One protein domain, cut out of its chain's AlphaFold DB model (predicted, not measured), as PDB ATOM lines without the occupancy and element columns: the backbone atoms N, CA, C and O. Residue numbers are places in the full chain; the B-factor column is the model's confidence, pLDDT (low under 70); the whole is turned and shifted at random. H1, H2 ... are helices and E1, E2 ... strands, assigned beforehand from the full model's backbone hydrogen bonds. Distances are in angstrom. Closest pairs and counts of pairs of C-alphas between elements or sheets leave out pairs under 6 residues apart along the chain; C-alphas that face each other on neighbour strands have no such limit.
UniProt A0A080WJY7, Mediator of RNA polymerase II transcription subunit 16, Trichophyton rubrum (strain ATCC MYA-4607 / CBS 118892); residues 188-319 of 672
ATOM      1  N   ASN A 188      -6.634 -38.831 -40.308       90.94
ATOM      2  CA  ASN A 188      -7.124 -37.481 -40.576       90.94
ATOM      3  C   ASN A 188      -6.761 -36.526 -39.436       90.94
ATOM      4  O   ASN A 188      -6.728 -36.911 -38.269       90.94
ATOM      5  N   ILE A 189      -6.455 -35.277 -39.794       93.88
ATOM      6  CA  ILE A 189      -6.083 -34.215 -38.855       93.88
ATOM      7  C   ILE A 189      -7.117 -33.103 -38.994       93.88
ATOM      8  O   ILE A 189      -7.218 -32.483 -40.052       93.88
ATOM      9  N   ALA A 190      -7.876 -32.856 -37.930       92.88
ATOM     10  CA  ALA A 190      -8.884 -31.807 -37.864       92.88
ATOM     11  C   ALA A 190      -8.457 -30.714 -36.879       92.88
ATOM     12  O   ALA A 190      -7.882 -31.002 -35.828       92.88
ATOM     13  N   PHE A 191      -8.761 -29.460 -37.210       93.69
ATOM     14  CA  PHE A 191      -8.407 -28.308 -36.386       93.69
ATOM     15  C   PHE A 191      -9.625 -27.742 -35.667       93.69
ATOM     16  O   PHE A 191     -10.706 -27.651 -36.246       93.69
ATOM     17  N   TYR A 192      -9.432 -27.327 -34.419       91.38
ATOM     18  CA  TYR A 192     -10.459 -26.708 -33.588       91.38
ATOM     19  C   TYR A 192      -9.911 -25.448 -32.926       91.38
ATOM     20  O   TYR A 192      -8.770 -25.440 -32.457       91.38
ATOM     21  N   ASP A 193     -10.732 -24.404 -32.836       87.75
ATOM     22  CA  ASP A 193     -10.421 -23.228 -32.023       87.75
ATOM     23  C   ASP A 193     -10.287 -23.640 -30.551       87.75
ATOM     24  O   ASP A 193     -11.161 -24.307 -30.000       87.75
ATOM     25  N   ALA A 194      -9.201 -23.259 -29.885       83.62
ATOM     26  CA  ALA A 194      -8.939 -23.725 -28.528       83.62
ATOM     27  C   ALA A 194      -9.904 -23.154 -27.479       83.62
ATOM     28  O   ALA A 194     -10.125 -23.777 -26.437       83.62
ATOM     29  N   LYS A 195     -10.476 -21.972 -27.736       80.00
ATOM     30  CA  LYS A 195     -11.335 -21.261 -26.788       80.00
ATOM     31  C   LYS A 195     -12.784 -21.730 -26.892       80.00
ATOM     32  O   LYS A 195     -13.390 -22.077 -25.880       80.00
ATOM     33  N   ALA A 196     -13.340 -21.734 -28.098       82.56
ATOM     34  CA  ALA A 196     -14.713 -22.128 -28.387       82.56
ATOM     35  C   ALA A 196     -14.858 -23.642 -28.613       82.56
ATOM     36  O   ALA A 196     -15.934 -24.192 -28.381       82.56
ATOM     37  N   PHE A 197     -13.777 -24.329 -29.005       86.62
ATOM     38  CA  PHE A 197     -13.784 -25.735 -29.426       86.62
ATOM     39  C   PHE A 197     -14.711 -25.997 -30.613       86.62
ATOM     40  O   PHE A 197     -15.379 -27.025 -30.706       86.62
ATOM     41  N   THR A 198     -14.761 -25.032 -31.526       88.81
ATOM     42  CA  THR A 198     -15.473 -25.132 -32.796       88.81
ATOM     43  C   THR A 198     -14.510 -25.597 -33.884       88.81
ATOM     44  O   THR A 198     -13.358 -25.151 -33.887       88.81
ATOM     45  N   PRO A 199     -14.938 -26.488 -34.795       89.56
ATOM     46  CA  PRO A 199     -14.097 -26.925 -35.902       89.56
ATOM     47  C   PRO A 199     -13.736 -25.737 -36.800       89.56
ATOM     48  O   PRO A 199     -14.564 -24.860 -37.037       89.56
ATOM     49  N   LEU A 200     -12.499 -25.714 -37.289       87.94
ATOM     50  CA  LEU A 200     -12.013 -24.732 -38.256       87.94
ATOM     51  C   LEU A 200     -12.105 -25.345 -39.657       87.94
ATOM     52  O   LEU A 200     -11.306 -26.208 -40.021       87.94
ATOM     53  N   SER A 201     -13.106 -24.922 -40.428       70.44
ATOM     54  CA  SER A 201     -13.421 -25.455 -41.759       70.44
ATOM     55  C   SER A 201     -13.201 -24.419 -42.864       70.44
ATOM     56  O   SER A 201     -14.137 -23.990 -43.530       70.44
ATOM     57  N   GLY A 202     -11.940 -24.054 -43.103       69.75
ATOM     58  CA  GLY A 202     -11.559 -23.229 -44.252       69.75
ATOM     59  C   GLY A 202     -11.696 -21.714 -44.054       69.75
ATOM     60  O   GLY A 202     -11.975 -21.235 -42.959       69.75
ATOM     61  N   VAL A 203     -11.464 -20.966 -45.143       67.94
ATOM     62  CA  VAL A 203     -11.494 -19.492 -45.179       67.94
ATOM     63  C   VAL A 203     -12.939 -18.992 -45.091       67.94
ATOM     64  O   VAL A 203     -13.595 -18.793 -46.114       67.94
ATOM     65  N   GLU A 204     -13.441 -18.802 -43.873       65.38
ATOM     66  CA  GLU A 204     -14.747 -18.168 -43.630       65.38
ATOM     67  C   GLU A 204     -14.660 -16.631 -43.681       65.38
ATOM     68  O   GLU A 204     -15.600 -15.976 -44.126       65.38
ATOM     69  N   ASP A 205     -13.512 -16.066 -43.285       76.62
ATOM     70  CA  ASP A 205     -13.238 -14.625 -43.245       76.62
ATOM     71  C   ASP A 205     -11.875 -14.317 -43.893       76.62
ATOM     72  O   ASP A 205     -10.838 -14.825 -43.463       76.62
ATOM     73  N   ILE A 206     -11.885 -13.489 -44.944       82.94
ATOM     74  CA  ILE A 206     -10.676 -13.007 -45.635       82.94
ATOM     75  C   ILE A 206     -10.148 -11.685 -45.061       82.94
ATOM     76  O   ILE A 206      -9.013 -11.316 -45.357       82.94
ATOM     77  N   GLU A 207     -10.949 -10.967 -44.267       85.06
ATOM     78  CA  GLU A 207     -10.578  -9.685 -43.661       85.06
ATOM     79  C   GLU A 207      -9.779  -9.888 -42.369       85.06
ATOM     80  O   GLU A 207      -8.834  -9.140 -42.099       85.06
ATOM     81  N   THR A 208     -10.107 -10.932 -41.600       85.00
ATOM     82  CA  THR A 208      -9.408 -11.280 -40.357       85.00
ATOM     83  C   THR A 208      -8.668 -12.606 -40.485       85.00
ATOM     84  O   THR A 208      -9.269 -13.664 -40.639       85.00
ATOM     85  N   VAL A 209      -7.343 -12.561 -40.338       87.38
ATOM     86  CA  VAL A 209      -6.485 -13.752 -40.310       87.38
ATOM     87  C   VAL A 209      -6.018 -14.010 -38.885       87.38
ATOM     88  O   VAL A 209      -5.404 -13.141 -38.268       87.38
ATOM     89  N   THR A 210      -6.288 -15.204 -38.356       85.12
ATOM     90  CA  THR A 210      -5.889 -15.583 -36.986       85.12
ATOM     91  C   THR A 210      -4.884 -16.730 -36.947       85.12
ATOM     92  O   THR A 210      -4.058 -16.782 -36.024       85.12
ATOM     93  N   SER A 211      -4.938 -17.625 -37.939       89.12
ATOM     94  CA  SER A 211      -4.139 -18.851 -38.005       89.12
ATOM     95  C   SER A 211      -4.064 -19.462 -39.403       89.12
ATOM     96  O   SER A 211      -4.855 -19.108 -40.281       89.12
ATOM     97  N   LEU A 212      -3.152 -20.424 -39.597       92.00
ATOM     98  CA  LEU A 212      -3.055 -21.190 -40.843       92.00
ATOM     99  C   LEU A 212      -4.346 -21.991 -41.124       92.00
ATOM    100  O   LEU A 212      -4.921 -21.791 -42.196       92.00
ATOM    101  N   PRO A 213      -4.885 -22.824 -40.207       91.81
ATOM    102  CA  PRO A 213      -6.117 -23.573 -40.474       91.81
ATOM    103  C   PRO A 213      -7.338 -22.702 -40.782       91.81
ATOM    104  O   PRO A 213      -8.100 -23.017 -41.694       91.81
ATOM    105  N   GLN A 214      -7.508 -21.577 -40.074       89.56
ATOM    106  CA  GLN A 214      -8.598 -20.631 -40.350       89.56
ATOM    107  C   GLN A 214      -8.465 -19.986 -41.736       89.56
ATOM    108  O   GLN A 214      -9.464 -19.679 -42.373       89.56
ATOM    109  N   SER A 215      -7.241 -19.835 -42.241       90.88
ATOM    110  CA  SER A 215      -6.980 -19.374 -43.608       90.88
ATOM    111  C   SER A 215      -6.959 -20.513 -44.637       90.88
ATOM    112  O   SER A 215      -6.452 -20.334 -45.739       90.88
ATOM    113  N   GLY A 216      -7.516 -21.684 -44.307       90.94
ATOM    114  CA  GLY A 216      -7.739 -22.784 -45.248       90.94
ATOM    115  C   GLY A 216      -6.595 -23.779 -45.401       90.94
ATOM    116  O   GLY A 216      -6.694 -24.676 -46.238       90.94
ATOM    117  N   PHE A 217      -5.522 -23.657 -44.625       93.25
ATOM    118  CA  PHE A 217      -4.434 -24.622 -44.680       93.25
ATOM    119  C   PHE A 217      -4.829 -25.945 -44.008       93.25
ATOM    120  O   PHE A 217      -5.305 -25.963 -42.872       93.25
ATOM    121  N   THR A 218      -4.611 -27.070 -44.687       93.81
ATOM    122  CA  THR A 218      -5.005 -28.403 -44.193       93.81
ATOM    123  C   THR A 218      -3.935 -29.448 -44.480       93.81
ATOM    124  O   THR A 218      -3.089 -29.254 -45.346       93.81
ATOM    125  N   PHE A 219      -3.922 -30.557 -43.740       93.88
ATOM    126  CA  PHE A 219      -3.045 -31.676 -44.083       93.88
ATOM    127  C   PHE A 219      -3.709 -32.570 -45.136       93.88
ATOM    128  O   PHE A 219      -4.905 -32.845 -45.013       93.88
ATOM    129  N   PRO A 220      -2.952 -33.086 -46.120       92.38
ATOM    130  CA  PRO A 220      -3.484 -34.058 -47.063       92.38
ATOM    131  C   PRO A 220      -3.949 -35.329 -46.337       92.38
ATOM    132  O   PRO A 220      -3.441 -35.689 -45.262       92.38
ATOM    133  N   ALA A 221      -4.914 -36.022 -46.943       88.50
ATOM    134  CA  ALA A 221      -5.441 -37.278 -46.417       88.50
ATOM    135  C   ALA A 221      -4.309 -38.292 -46.177       88.50
ATOM    136  O   ALA A 221      -3.348 -38.374 -46.948       88.50
ATOM    137  N   ALA A 222      -4.402 -39.051 -45.084       86.06
ATOM    138  CA  ALA A 222      -3.404 -40.069 -44.781       86.06
ATOM    139  C   ALA A 222      -3.467 -41.213 -45.805       86.06
ATOM    140  O   ALA A 222      -4.544 -41.617 -46.240       86.06
ATOM    141  N   ILE A 223      -2.303 -41.759 -46.171       83.81
ATOM    142  CA  ILE A 223      -2.216 -42.907 -47.088       83.81
ATOM    143  C   ILE A 223      -2.543 -44.209 -46.342       83.81
ATOM    144  O   ILE A 223      -3.031 -45.172 -46.933       83.81
ATOM    145  N   SER A 224      -2.283 -44.247 -45.034       83.44
ATOM    146  CA  SER A 224      -2.615 -45.367 -44.158       83.44
ATOM    147  C   SER A 224      -3.039 -44.881 -42.770       83.44
ATOM    148  O   SER A 224      -2.645 -43.780 -42.375       83.44
ATOM    149  N   PRO A 225      -3.749 -45.725 -41.996       85.31
ATOM    150  CA  PRO A 225      -3.999 -45.487 -40.579       85.31
ATOM    151  C   PRO A 225      -2.714 -45.154 -39.817       85.31
ATOM    152  O   PRO A 225      -1.639 -45.691 -40.116       85.31
ATOM    153  N   SER A 226      -2.834 -44.257 -38.841       82.38
ATOM    154  CA  SER A 226      -1.711 -43.739 -38.062       82.38
ATOM    155  C   SER A 226      -1.819 -44.208 -36.617       82.38
ATOM    156  O   SER A 226      -2.821 -43.958 -35.956       82.38
ATOM    157  N   VAL A 227      -0.762 -44.831 -36.101       85.38
ATOM    158  CA  VAL A 227      -0.679 -45.271 -34.698       85.38
ATOM    159  C   VAL A 227      -0.110 -44.171 -33.806       85.38
ATOM    160  O   VAL A 227      -0.453 -44.069 -32.632       85.38
ATOM    161  N   HIS A 228       0.771 -43.337 -34.355       88.81
ATOM    162  CA  HIS A 228       1.387 -42.228 -33.640       88.81
ATOM    163  C   HIS A 228       1.611 -41.065 -34.595       88.81
ATOM    164  O   HIS A 228       1.919 -41.281 -35.763       88.81
ATOM    165  N   ILE A 229       1.521 -39.839 -34.097       92.75
ATOM    166  CA  ILE A 229       1.788 -38.629 -34.869       92.75
ATOM    167  C   ILE A 229       2.605 -37.642 -34.040       92.75
ATOM    168  O   ILE A 229       2.560 -37.649 -32.814       92.75
ATOM    169  N   SER A 230       3.399 -36.820 -34.711       93.31
ATOM    170  CA  SER A 230       4.060 -35.668 -34.113       93.31
ATOM    171  C   SER A 230       4.116 -34.528 -35.121       93.31
ATOM    172  O   SER A 230       4.233 -34.765 -36.326       93.31
ATOM    173  N   PHE A 231       4.043 -33.297 -34.629       93.00
ATOM    174  CA  PHE A 231       4.084 -32.094 -35.449       93.00
ATOM    175  C   PHE A 231       5.443 -31.398 -35.348       93.00
ATOM    176  O   PHE A 231       6.128 -31.451 -34.324       93.00
ATOM    177  N   SER A 232       5.838 -30.719 -36.422       92.31
ATOM    178  CA  SER A 232       6.983 -29.811 -36.413       92.31
ATOM    179  C   SER A 232       6.748 -28.621 -35.466       92.31
ATOM    180  O   SER A 232       5.604 -28.355 -35.096       92.31
ATOM    181  N   PRO A 233       7.792 -27.863 -35.070       88.38
ATOM    182  CA  PRO A 233       7.653 -26.807 -34.064       88.38
ATOM    183  C   PRO A 233       6.611 -25.726 -34.385       88.38
ATOM    184  O   PRO A 233       5.948 -25.242 -33.471       88.38
ATOM    185  N   SER A 234       6.450 -25.358 -35.661       89.56
ATOM    186  CA  SER A 234       5.419 -24.409 -36.109       89.56
ATOM    187  C   SER A 234       4.128 -25.107 -36.540       89.56
ATOM    188  O   SER A 234       3.186 -24.446 -36.969       89.56
ATOM    189  N   GLY A 235       4.079 -26.437 -36.470       91.38
ATOM    190  CA  GLY A 235       2.888 -27.211 -36.780       91.38
ATOM    191  C   GLY A 235       2.581 -27.399 -38.266       91.38
ATOM    192  O   GLY A 235       1.500 -27.850 -38.620       91.38
ATOM    193  N   CYS A 236       3.516 -27.047 -39.144       93.62
ATOM    194  CA  CYS A 236       3.337 -27.070 -40.597       93.62
ATOM    195  C   CYS A 236       3.593 -28.447 -41.235       93.62
ATOM    196  O   CYS A 236       3.212 -28.684 -42.382       93.62
ATOM    197  N   ILE A 237       4.259 -29.355 -40.515       94.44
ATOM    198  CA  ILE A 237       4.577 -30.713 -40.968       94.44
ATOM    199  C   ILE A 237       4.104 -31.705 -39.909       94.44
ATOM    200  O   ILE A 237       4.393 -31.538 -38.726       94.44
ATOM    201  N   ALA A 238       3.425 -32.757 -40.349       94.75
ATOM    202  CA  ALA A 238       3.011 -33.891 -39.538       94.75
ATOM    203  C   ALA A 238       3.827 -35.130 -39.922       94.75
ATOM    204  O   ALA A 238       3.894 -35.494 -41.096       94.75
ATOM    205  N   ALA A 239       4.429 -35.794 -38.940       94.31
ATOM    206  CA  ALA A 239       5.086 -37.085 -39.101       94.31
ATOM    207  C   ALA A 239       4.258 -38.158 -38.389       94.31
ATOM    208  O   ALA A 239       4.204 -38.185 -37.160       94.31
ATOM    209  N   SER A 240       3.612 -39.031 -39.160       93.12
ATOM    210  CA  SER A 240       2.817 -40.154 -38.661       93.12
ATOM    211  C   SER A 240       3.547 -41.484 -38.828       93.12
ATOM    212  O   SER A 240       4.267 -41.681 -39.803       93.12
ATOM    213  N   LEU A 241       3.349 -42.403 -37.887       91.25
ATOM    214  CA  LEU A 241       3.848 -43.773 -37.930       91.25
ATOM    215  C   LEU A 241       2.688 -44.719 -38.249       91.25
ATOM    216  O   LEU A 241       1.691 -44.727 -37.524       91.25
ATOM    217  N   ASP A 242       2.814 -45.505 -39.315       85.81
ATOM    218  CA  ASP A 242       1.820 -46.524 -39.663       85.81
ATOM    219  C   ASP A 242       1.972 -47.802 -38.808       85.81
ATOM    220  O   ASP A 242       2.937 -47.976 -38.058       85.81
ATOM    221  N   GLU A 243       1.027 -48.738 -38.935       84.31
ATOM    222  CA  GLU A 243       1.073 -50.036 -38.236       84.31
ATOM    223  C   GLU A 243       2.319 -50.876 -38.575       84.31
ATOM    224  O   GLU A 243       2.731 -51.741 -37.802       84.31
ATOM    225  N   LYS A 244       2.946 -50.619 -39.728       87.75
ATOM    226  CA  LYS A 244       4.168 -51.285 -40.196       87.75
ATOM    227  C   LYS A 244       5.439 -50.550 -39.758       87.75
ATOM    228  O   LYS A 244       6.528 -50.928 -40.184       87.75
ATOM    229  N   SER A 245       5.319 -49.542 -38.891       86.25
ATOM    230  CA  SER A 245       6.420 -48.687 -38.438       86.25
ATOM    231  C   SER A 245       7.100 -47.875 -39.552       86.25
ATOM    232  O   SER A 245       8.254 -47.467 -39.402       86.25
ATOM    233  N   HIS A 246       6.406 -47.601 -40.658       88.62
ATOM    234  CA  HIS A 246       6.863 -46.634 -41.650       88.62
ATOM    235  C   HIS A 246       6.431 -45.225 -41.265       88.62
ATOM    236  O   HIS A 246       5.297 -44.982 -40.849       88.62
ATOM    237  N   VAL A 247       7.350 -44.279 -41.451       90.19
ATOM    238  CA  VAL A 247       7.091 -42.859 -41.228       90.19
ATOM    239  C   VAL A 247       6.517 -42.246 -42.501       90.19
ATOM    240  O   VAL A 247       7.143 -42.298 -43.559       90.19
ATOM    241  N   GLN A 248       5.350 -41.624 -42.382       91.06
ATOM    242  CA  GLN A 248       4.743 -40.786 -43.408       91.06
ATOM    243  C   GLN A 248       4.843 -39.328 -42.975       91.06
ATOM    244  O   GLN A 248       4.358 -38.955 -41.909       91.06
ATOM    245  N   MET A 249       5.479 -38.502 -43.801       92.38
ATOM    246  CA  MET A 249       5.523 -37.058 -43.590       92.38
ATOM    247  C   MET A 249       4.501 -36.382 -44.491       92.38
ATOM    248  O   MET A 249       4.476 -36.631 -45.695       92.38
ATOM    249  N   ARG A 250       3.688 -35.506 -43.910       93.56
ATOM    250  CA  ARG A 250       2.699 -34.692 -44.611       93.56
ATOM    251  C   ARG A 250       2.982 -33.227 -44.337       93.56
ATOM    252  O   ARG A 250       3.133 -32.831 -43.183       93.56
ATOM    253  N   VAL A 251       3.083 -32.443 -45.399       95.19
ATOM    254  CA  VAL A 251       3.214 -30.986 -45.326       95.19
ATOM    255  C   VAL A 251       1.817 -30.402 -45.469       95.19
ATOM    256  O   VAL A 251       1.007 -30.930 -46.223       95.19
ATOM    257  N   MET A 252       1.519 -29.355 -44.714       94.56
ATOM    258  CA  MET A 252       0.248 -28.650 -44.811       94.56
ATOM    259  C   MET A 252       0.103 -27.981 -46.188       94.56
ATOM    260  O   MET A 252       1.046 -27.353 -46.667       94.56
ATOM    261  N   GLU A 253      -1.060 -28.106 -46.820       93.75
ATOM    262  CA  GLU A 253      -1.362 -27.655 -48.182       93.75
ATOM    263  C   GLU A 253      -2.437 -26.563 -48.200       93.75
ATOM    264  O   GLU A 253      -3.316 -26.510 -47.334       93.75
ATOM    265  N   HIS A 254      -2.369 -25.689 -49.206       92.81
ATOM    266  CA  HIS A 254      -3.367 -24.656 -49.468       92.81
ATOM    267  C   HIS A 254      -3.495 -24.389 -50.977       92.81
ATOM    268  O   HIS A 254      -2.520 -24.495 -51.719       92.81
ATOM    269  N   SER A 255      -4.687 -24.010 -51.454       88.56
ATOM    270  CA  SER A 255      -4.922 -23.774 -52.891       88.56
ATOM    271  C   SER A 255      -4.489 -22.385 -53.379       88.56
ATOM    272  O   SER A 255      -4.496 -22.114 -54.574       88.56
ATOM    273  N   PHE A 256      -4.113 -21.484 -52.470       87.69
ATOM    274  CA  PHE A 256      -3.606 -20.131 -52.758       87.69
ATOM    275  C   PHE A 256      -4.485 -19.328 -53.724       87.69
ATOM    276  O   PHE A 256      -3.991 -18.645 -54.617       87.69
ATOM    277  N   GLY A 257      -5.803 -19.404 -53.530       82.69
ATOM    278  CA  GLY A 257      -6.777 -18.686 -54.350       82.69
ATOM    279  C   GLY A 257      -7.186 -19.414 -55.629       82.69
ATOM    280  O   GLY A 257      -8.077 -18.924 -56.311       82.69
ATOM    281  N   LEU A 258      -6.607 -20.579 -55.945       82.75
ATOM    282  CA  LEU A 258      -7.125 -21.457 -56.996       82.75
ATOM    283  C   LEU A 258      -8.413 -22.122 -56.502       82.75
ATOM    284  O   LEU A 258      -8.405 -22.880 -55.527       82.75
ATOM    285  N   GLU A 259      -9.523 -21.813 -57.162       80.69
ATOM    286  CA  GLU A 259     -10.816 -22.448 -56.913       80.69
ATOM    287  C   GLU A 259     -11.045 -23.630 -57.868       80.69
ATOM    288  O   GLU A 259     -10.380 -23.759 -58.897       80.69
ATOM    289  N   GLN A 260     -11.991 -24.512 -57.527       73.00
ATOM    290  CA  GLN A 260     -12.296 -25.720 -58.314       73.00
ATOM    291  C   GLN A 260     -12.747 -25.398 -59.749       73.00
ATOM    292  O   GLN A 260     -12.496 -26.185 -60.659       73.00
ATOM    293  N   ASP A 261     -13.319 -24.211 -59.962       75.62
ATOM    294  CA  ASP A 261     -13.760 -23.716 -61.271       75.62
ATOM    295  C   ASP A 261     -12.616 -23.100 -62.106       75.62
ATOM    296  O   ASP A 261     -12.838 -22.581 -63.200       75.62
ATOM    297  N   GLY A 262     -11.378 -23.122 -61.596       74.56
ATOM    298  CA  GLY A 262     -10.194 -22.551 -62.248       74.56
ATOM    299  C   GLY A 262     -10.078 -21.026 -62.142       74.56
ATOM    300  O   GLY A 262      -9.137 -20.444 -62.683       74.56
ATOM    301  N   LEU A 263     -11.007 -20.368 -61.442       81.88
ATOM    302  CA  LEU A 263     -10.959 -18.935 -61.158       81.88
ATOM    303  C   LEU A 263      -9.971 -18.640 -60.019       81.88
ATOM    304  O   LEU A 263      -9.865 -19.399 -59.056       81.88
ATOM    305  N   PHE A 264      -9.244 -17.525 -60.144       87.44
ATOM    306  CA  PHE A 264      -8.280 -17.066 -59.143       87.44
ATOM    307  C   PHE A 264      -8.906 -16.018 -58.218       87.44
ATOM    308  O   PHE A 264      -9.377 -14.975 -58.676       87.44
ATOM    309  N   ASN A 265      -8.866 -16.277 -56.913       88.44
ATOM    310  CA  ASN A 265      -9.373 -15.397 -55.870       88.44
ATOM    311  C   ASN A 265      -8.215 -14.713 -55.123       88.44
ATOM    312  O   ASN A 265      -7.566 -15.315 -54.263       88.44
ATOM    313  N   ASP A 266      -7.986 -13.435 -55.434       89.62
ATOM    314  CA  ASP A 266      -6.901 -12.640 -54.842       89.62
ATOM    315  C   ASP A 266      -7.074 -12.442 -53.325       89.62
ATOM    316  O   ASP A 266      -6.098 -12.488 -52.580       89.62
ATOM    317  N   GLY A 267      -8.314 -12.332 -52.832       89.19
ATOM    318  CA  GLY A 267      -8.596 -12.212 -51.398       89.19
ATOM    319  C   GLY A 267      -8.146 -13.446 -50.609       89.19
ATOM    320  O   GLY A 267      -7.458 -13.322 -49.596       89.19
ATOM    321  N   LYS A 268      -8.445 -14.649 -51.117       88.94
ATOM    322  CA  LYS A 268      -7.971 -15.916 -50.525       88.94
ATOM    323  C   LYS A 268      -6.451 -16.062 -50.614       88.94
ATOM    324  O   LYS A 268      -5.830 -16.568 -49.682       88.94
ATOM    325  N   PHE A 269      -5.840 -15.608 -51.710       91.88
ATOM    326  CA  PHE A 269      -4.383 -15.590 -51.842       91.88
ATOM    327  C   PHE A 269      -3.728 -14.684 -50.788       91.88
ATOM    328  O   PHE A 269      -2.797 -15.111 -50.104       91.88
ATOM    329  N   MET A 270      -4.232 -13.459 -50.618       91.44
ATOM    330  CA  MET A 270      -3.697 -12.494 -49.654       91.44
ATOM    331  C   MET A 270      -3.933 -12.931 -48.204       91.44
ATOM    332  O   MET A 270      -3.024 -12.801 -47.387       91.44
ATOM    333  N   SER A 271      -5.096 -13.517 -47.896       92.38
ATOM    334  CA  SER A 271      -5.386 -14.129 -46.591       92.38
ATOM    335  C   SER A 271      -4.376 -15.238 -46.258       92.38
ATOM    336  O   SER A 271      -3.733 -15.210 -45.208       92.38
ATOM    337  N   ALA A 272      -4.116 -16.148 -47.202       93.19
ATOM    338  CA  ALA A 272      -3.141 -17.216 -47.008       93.19
ATOM    339  C   ALA A 272      -1.699 -16.708 -46.858       93.19
ATOM    340  O   ALA A 272      -0.932 -17.225 -46.041       93.19
ATOM    341  N   LEU A 273      -1.328 -15.675 -47.619       94.62
ATOM    342  CA  LEU A 273      -0.028 -15.022 -47.490       94.62
ATOM    343  C   LEU A 273       0.136 -14.377 -46.108       94.62
ATOM    344  O   LEU A 273       1.169 -14.556 -45.464       94.62
ATOM    345  N   ALA A 274      -0.894 -13.673 -45.631       93.75
ATOM    346  CA  ALA A 274      -0.912 -13.070 -44.305       93.75
ATOM    347  C   ALA A 274      -0.824 -14.131 -43.196       93.75
ATOM    348  O   ALA A 274      -0.110 -13.918 -42.214       93.75
ATOM    349  N   ALA A 275      -1.464 -15.293 -43.366       93.31
ATOM    350  CA  ALA A 275      -1.390 -16.401 -42.414       93.31
ATOM    351  C   ALA A 275       0.024 -16.991 -42.324       93.31
ATOM    352  O   ALA A 275       0.553 -17.160 -41.224       93.31
ATOM    353  N   LEU A 276       0.684 -17.220 -43.468       95.38
ATOM    354  CA  LEU A 276       2.088 -17.645 -43.510       95.38
ATOM    355  C   LEU A 276       3.013 -16.610 -42.874       95.38
ATOM    356  O   LEU A 276       3.903 -16.974 -42.099       95.38
ATOM    357  N   THR A 277       2.809 -15.323 -43.168       95.50
ATOM    358  CA  THR A 277       3.598 -14.249 -42.558       95.50
ATOM    359  C   THR A 277       3.403 -14.232 -41.048       95.50
ATOM    360  O   THR A 277       4.384 -14.206 -40.307       95.50
ATOM    361  N   MET A 278       2.162 -14.315 -40.570       92.06
ATOM    362  CA  MET A 278       1.849 -14.346 -39.146       92.06
ATOM    363  C   MET A 278       2.492 -15.551 -38.450       92.06
ATOM    364  O   MET A 278       3.131 -15.381 -37.409       92.06
ATOM    365  N   ALA A 279       2.387 -16.745 -39.039       92.81
ATOM    366  CA  ALA A 279       3.035 -17.952 -38.535       92.81
ATOM    367  C   ALA A 279       4.561 -17.778 -38.460       92.81
ATOM    368  O   ALA A 279       5.172 -18.067 -37.428       92.81
ATOM    369  N   TYR A 280       5.179 -17.225 -39.510       94.00
ATOM    370  CA  TYR A 280       6.621 -16.980 -39.540       94.00
ATOM    371  C   TYR A 280       7.052 -15.960 -38.479       94.00
ATOM    372  O   TYR A 280       8.032 -16.184 -37.761       94.00
ATOM    373  N   CYS A 281       6.309 -14.862 -38.330       92.12
ATOM    374  CA  CYS A 281       6.557 -13.833 -37.323       92.12
ATOM    375  C   CYS A 281       6.433 -14.382 -35.896       92.12
ATOM    376  O   CYS A 281       7.313 -14.124 -35.073       92.12
ATOM    377  N   ARG A 282       5.406 -15.191 -35.604       88.25
ATOM    378  CA  ARG A 282       5.261 -15.886 -34.310       88.25
ATOM    379  C   ARG A 282       6.448 -16.813 -34.048       88.25
ATOM    380  O   ARG A 282       7.040 -16.773 -32.969       88.25
ATOM    381  N   ALA A 283       6.862 -17.583 -35.053       89.25
ATOM    382  CA  ALA A 283       8.009 -18.476 -34.943       89.25
ATOM    383  C   ALA A 283       9.339 -17.720 -34.752       89.25
ATOM    384  O   ALA A 283      10.246 -18.235 -34.096       89.25
ATOM    385  N   CYS A 284       9.466 -16.482 -35.251       88.44
ATOM    386  CA  CYS A 284      10.639 -15.635 -35.008       88.44
ATOM    387  C   CYS A 284      10.845 -15.286 -33.530       88.44
ATOM    388  O   CYS A 284      11.999 -15.130 -33.126       88.44
ATOM    389  N   SER A 285       9.765 -15.201 -32.749       83.19
ATOM    390  CA  SER A 285       9.803 -14.970 -31.298       83.19
ATOM    391  C   SER A 285      10.187 -16.219 -30.499       83.19
ATOM    392  O   SER A 285      10.470 -16.123 -29.306       83.19
ATOM    393  N   SER A 286      10.210 -17.389 -31.144       80.62
ATOM    394  CA  SER A 286      10.645 -18.648 -30.545       80.62
ATOM    395  C   SER A 286      12.120 -18.947 -30.846       80.62
ATOM    396  O   SER A 286      12.660 -18.579 -31.898       80.62
ATOM    397  N   ASP A 287      12.757 -19.698 -29.947       74.06
ATOM    398  CA  ASP A 287      14.090 -20.284 -30.163       74.06
ATOM    399  C   ASP A 287      14.044 -21.599 -30.973       74.06
ATOM    400  O   ASP A 287      15.043 -22.315 -31.064       74.06
ATOM    401  N   SER A 288      12.891 -21.931 -31.565       80.31
ATOM    402  CA  SER A 288      12.683 -23.167 -32.325       80.31
ATOM    403  C   SER A 288      12.978 -22.996 -33.816       80.31
ATOM    404  O   SER A 288      13.075 -21.881 -34.340       80.31
ATOM    405  N   ASN A 289      13.131 -24.124 -34.517       85.06
ATOM    406  CA  ASN A 289      13.282 -24.115 -35.967       85.06
ATOM    407  C   ASN A 289      11.965 -23.720 -36.653       85.06
ATOM    408  O   ASN A 289      10.915 -24.227 -36.277       85.06
ATOM    409  N   ASN A 290      12.049 -22.878 -37.684       90.12
ATOM    410  CA  ASN A 290      10.917 -22.428 -38.500       90.12
ATOM    411  C   ASN A 290      11.071 -22.772 -39.996       90.12
ATOM    412  O   ASN A 290      10.456 -22.145 -40.856       90.12
ATOM    413  N   ASP A 291      11.925 -23.754 -40.314       91.12
ATOM    414  CA  ASP A 291      12.093 -24.292 -41.677       91.12
ATOM    415  C   ASP A 291      10.839 -24.992 -42.212       91.12
ATOM    416  O   ASP A 291      10.672 -25.109 -43.421       91.12
ATOM    417  N   ASP A 292       9.957 -25.453 -41.331       92.75
ATOM    418  CA  ASP A 292       8.699 -26.095 -41.698       92.75
ATOM    419  C   ASP A 292       7.735 -25.131 -42.407       92.75
ATOM    420  O   ASP A 292       7.096 -25.513 -43.384       92.75
ATOM    421  N   ILE A 293       7.710 -23.858 -42.004       94.69
ATOM    422  CA  ILE A 293       6.981 -22.800 -42.721       94.69
ATOM    423  C   ILE A 293       7.641 -22.524 -44.078       94.69
ATOM    424  O   ILE A 293       6.963 -22.394 -45.097       94.69
ATOM    425  N   LEU A 294       8.978 -22.463 -44.115       93.50
ATOM    426  CA  LEU A 294       9.717 -22.231 -45.361       93.50
ATOM    427  C   LEU A 294       9.526 -23.376 -46.362       93.50
ATOM    428  O   LEU A 294       9.508 -23.120 -47.561       93.50
ATOM    429  N   MET A 295       9.335 -24.612 -45.894       92.19
ATOM    430  CA  MET A 295       8.983 -25.750 -46.746       92.19
ATOM    431  C   MET A 295       7.661 -25.518 -47.484       92.19
ATOM    432  O   MET A 295       7.624 -25.738 -48.693       92.19
ATOM    433  N   ILE A 296       6.618 -25.013 -46.810       94.94
ATOM    434  CA  ILE A 296       5.344 -24.661 -47.465       94.94
ATOM    435  C   ILE A 296       5.585 -23.596 -48.541       94.94
ATOM    436  O   ILE A 296       5.186 -23.768 -49.691       94.94
ATOM    437  N   VAL A 297       6.295 -22.520 -48.186       95.06
ATOM    438  CA  VAL A 297       6.599 -21.410 -49.104       95.06
ATOM    439  C   VAL A 297       7.372 -21.903 -50.333       95.06
ATOM    440  O   VAL A 297       7.017 -21.565 -51.459       95.06
ATOM    441  N   ILE A 298       8.408 -22.722 -50.149       91.50
ATOM    442  CA  ILE A 298       9.249 -23.223 -51.247       91.50
ATOM    443  C   ILE A 298       8.482 -24.202 -52.144       91.50
ATOM    444  O   ILE A 298       8.663 -24.164 -53.359       91.50
ATOM    445  N   GLN A 299       7.654 -25.079 -51.570       91.31
ATOM    446  CA  GLN A 299       6.967 -26.131 -52.325       91.31
ATOM    447  C   GLN A 299       5.714 -25.636 -53.053       91.31
ATOM    448  O   GLN A 299       5.401 -26.163 -54.117       91.31
ATOM    449  N   GLN A 300       4.997 -24.656 -52.494       93.19
ATOM    450  CA  GLN A 300       3.655 -24.296 -52.969       93.19
ATOM    451  C   GLN A 300       3.546 -22.878 -53.544       93.19
ATOM    452  O   GLN A 300       2.600 -22.596 -54.277       93.19
ATOM    453  N   LEU A 301       4.501 -21.980 -53.268       92.44
ATOM    454  CA  LEU A 301       4.516 -20.640 -53.861       92.44
ATOM    455  C   LEU A 301       5.491 -20.545 -55.038       92.44
ATOM    456  O   LEU A 301       6.576 -21.123 -55.032       92.44
ATOM    457  N   ASN A 302       5.116 -19.751 -56.043       89.94
ATOM    458  CA  ASN A 302       6.001 -19.380 -57.145       89.94
ATOM    459  C   ASN A 302       6.976 -18.251 -56.736       89.94
ATOM    460  O   ASN A 302       6.841 -17.638 -55.676       89.94
ATOM    461  N   GLN A 303       7.946 -17.939 -57.603       85.62
ATOM    462  CA  GLN A 303       8.994 -16.949 -57.309       85.62
ATOM    463  C   GLN A 303       8.470 -15.524 -57.059       85.62
ATOM    464  O   GLN A 303       9.054 -14.794 -56.259       85.62
ATOM    465  N   ASP A 304       7.386 -15.106 -57.714       87.25
ATOM    466  CA  ASP A 304       6.817 -13.771 -57.492       87.25
ATOM    467  C   ASP A 304       6.057 -13.707 -56.162       87.25
ATOM    468  O   ASP A 304       6.166 -12.728 -55.421       87.25
ATOM    469  N   SER A 305       5.370 -14.788 -55.795       90.56
ATOM    470  CA  SER A 305       4.750 -14.953 -54.481       90.56
ATOM    471  C   SER A 305       5.785 -15.030 -53.353       90.56
ATOM    472  O   SER A 305       5.518 -14.520 -52.266       90.56
ATOM    473  N   HIS A 306       6.991 -15.567 -53.598       91.56
ATOM    474  CA  HIS A 306       8.097 -15.493 -52.629       91.56
ATOM    475  C   HIS A 306       8.465 -14.044 -52.308       91.56
ATOM    476  O   HIS A 306       8.643 -13.715 -51.139       91.56
ATOM    477  N   LYS A 307       8.533 -13.159 -53.311       90.00
ATOM    478  CA  LYS A 307       8.825 -11.732 -53.085       90.00
ATOM    479  C   LYS A 307       7.734 -11.057 -52.257       90.00
ATOM    480  O   LYS A 307       8.059 -10.341 -51.314       90.00
ATOM    481  N   LYS A 308       6.458 -11.325 -52.567       92.62
ATOM    482  CA  LYS A 308       5.319 -10.812 -51.786       92.62
ATOM    483  C   LYS A 308       5.387 -11.277 -50.328       92.62
ATOM    484  O   LYS A 308       5.222 -10.466 -49.426       92.62
ATOM    485  N   PHE A 309       5.696 -12.556 -50.098       95.25
ATOM    486  CA  PHE A 309       5.887 -13.106 -48.754       95.25
ATOM    487  C   PHE A 309       7.026 -12.407 -48.003       95.25
ATOM    488  O   PHE A 309       6.858 -12.010 -46.852       95.25
ATOM    489  N   ILE A 310       8.174 -12.204 -48.660       94.19
ATOM    490  CA  ILE A 310       9.321 -11.516 -48.059       94.19
ATOM    491  C   ILE A 310       8.950 -10.077 -47.671       94.19
ATOM    492  O   ILE A 310       9.201  -9.690 -46.531       94.19
ATOM    493  N   ASP A 311       8.339  -9.295 -48.570       92.00
ATOM    494  CA  ASP A 311       7.943  -7.906 -48.272       92.00
ATOM    495  C   ASP A 311       6.968  -7.842 -47.087       92.00
ATOM    496  O   ASP A 311       7.148  -7.042 -46.164       92.00
ATOM    497  N   GLU A 312       6.009  -8.766 -47.051       93.38
ATOM    498  CA  GLU A 312       5.003  -8.850 -46.001       93.38
ATOM    499  C   GLU A 312       5.610  -9.218 -44.635       93.38
ATOM    500  O   GLU A 312       5.264  -8.611 -43.621       93.38
ATOM    501  N   VAL A 313       6.589 -10.130 -44.586       94.81
ATOM    502  CA  VAL A 313       7.333 -10.459 -43.353       94.81
ATOM    503  C   VAL A 313       8.162  -9.273 -42.859       94.81
ATOM    504  O   VAL A 313       8.159  -8.974 -41.662       94.81
ATOM    505  N   TYR A 314       8.854  -8.566 -43.757       91.88
ATOM    506  CA  TYR A 314       9.613  -7.365 -43.391       91.88
ATOM    507  C   TYR A 314       8.702  -6.277 -42.816       91.88
ATOM    508  O   TYR A 314       9.062  -5.625 -41.829       91.88
ATOM    509  N   ARG A 315       7.518  -6.103 -43.416       90.44
ATOM    510  CA  ARG A 315       6.480  -5.179 -42.961       90.44
ATOM    511  C   ARG A 315       5.937  -5.582 -41.589       90.44
ATOM    512  O   ARG A 315       5.921  -4.749 -40.686       90.44
ATOM    513  N   ALA A 316       5.553  -6.845 -41.408       91.75
ATOM    514  CA  ALA A 316       4.954  -7.355 -40.175       91.75
ATOM    515  C   ALA A 316       5.916  -7.302 -38.976       91.75
ATOM    516  O   ALA A 316       5.526  -6.889 -37.887       91.75
ATOM    517  N   LEU A 317       7.197  -7.631 -39.177       89.38
ATOM    518  CA  LEU A 317       8.222  -7.519 -38.131       89.38
ATOM    519  C   LEU A 317       8.678  -6.076 -37.876       89.38
ATOM    520  O   LEU A 317       9.521  -5.852 -37.005       89.38
ATOM    521  N   SER A 318       8.155  -5.099 -38.631       84.38
ATOM    522  CA  SER A 318       8.593  -3.701 -38.586       84.38
ATOM    523  C   SER A 318      10.120  -3.585 -38.670       84.38
ATOM    524  O   SER A 318      10.756  -2.839 -37.919       84.38
ATOM    525  N   MET A 319      10.734  -4.380 -39.557       81.69
ATOM    526  CA  MET A 319      12.185  -4.445 -39.661       81.69
ATOM    527  C   MET A 319      12.723  -3.098 -40.144       81.69
ATOM    528  O   MET A 319      12.566  -2.716 -41.302       81.69
TER     529      MET A 319
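Overview. This is residues 188 to 319 of the 672 residues of the protein "Mediator of RNA polymerase II transcription subunit 16" of Trichophyton rubrum (strain ATCC MYA-4607 / CBS 118892) (UniProt A0A080WJY7). Look for a cluster of three helices at one end and a small three-stranded sheet, E2 E3 E4, at the other; H1 is the long helix of the cluster, H3 crosses it, and H2 lies on the side toward the sheet. A long stretch with no named element, residues 194 to 225, links E1 to the sheet, its C-alphas 5 to 22 A from the mean of all C-alphas, and E1 lies off by itself, apart from the three helices and from the sheet. The printed part has 132 residues, with the named elements E1 E2 E3 E4 H1 H2 H3 in that order. The sheet's order is E2 - E3 - E4, all antiparallel; the class is mixed, helices and strands, with under half of the residues, 65 of 132, in named elements. The whole is compact, with a radius of gyration of the C-alphas of 15.3 A and spans of 45 by 40 by 35 A.

Along the chain. Find C-alpha 189 at (-6.083, -34.215, -38.855); there E1 begins, residues 189 to 193. Go on to E2, residues 226 to 231, E3, residues 237 to 242 and 16.1 A long, and E4, residues 247 to 251. At C-alpha 266, (-6.901, -12.640, -54.842), H1 begins and runs to residue 284, 26.6 A. H2 is residues 291 to 300, 14.1 A, and H3, residues 303 to 316, runs 20.0 A to C-alpha 316 at (4.954, -7.355, -40.175).

Arrangement. Begin at the sheet, a meander, each strand the antiparallel neighbour of the one before. Between E2 and E3, a hairpin, look at N 230 and O 239, 2.9 A apart; between E3 and E4, also a hairpin, at N 238 and O 250, 2.8 A. E1 pairs with no named strand. H2 is on the sheet but only grazes it, with residues 291 to 299; the C-alphas of Ile 237 in E3 and Asp 292 are 6.2 A apart. H1 and H2, a helical hairpin, only just touch, with 3 pairs of C-alphas within 8 A; the closest are those of Tyr 280 and Ile 293, 6.6 A. They run opposite ways at a shallow tilt of 21 degrees. H1 touches H3 with residues 273 to 281 alone, closest at the C-alphas of Thr 277 and Val 313, 5.4 A. These two run the same way at a steep tilt of 56 degrees. H2 and H3 are close but not clearly touching, 7.0 A between the closest C-alphas, those of Val 297 and His 306. In H1, H2 and H3 every O i to N i+4 pair is within hydrogen-bond range.

Size, cuts and confidence. The two C-alphas farthest apart, those of Lys 244 and Ser 318, are 47.8 A from each other. The printed part has no cut. The links E1 to E2, 32 residues, and E4 to H1, 14 residues, are long. The mean pLDDT of the printed part is 88.6, and residues 202 to 204 are under 70.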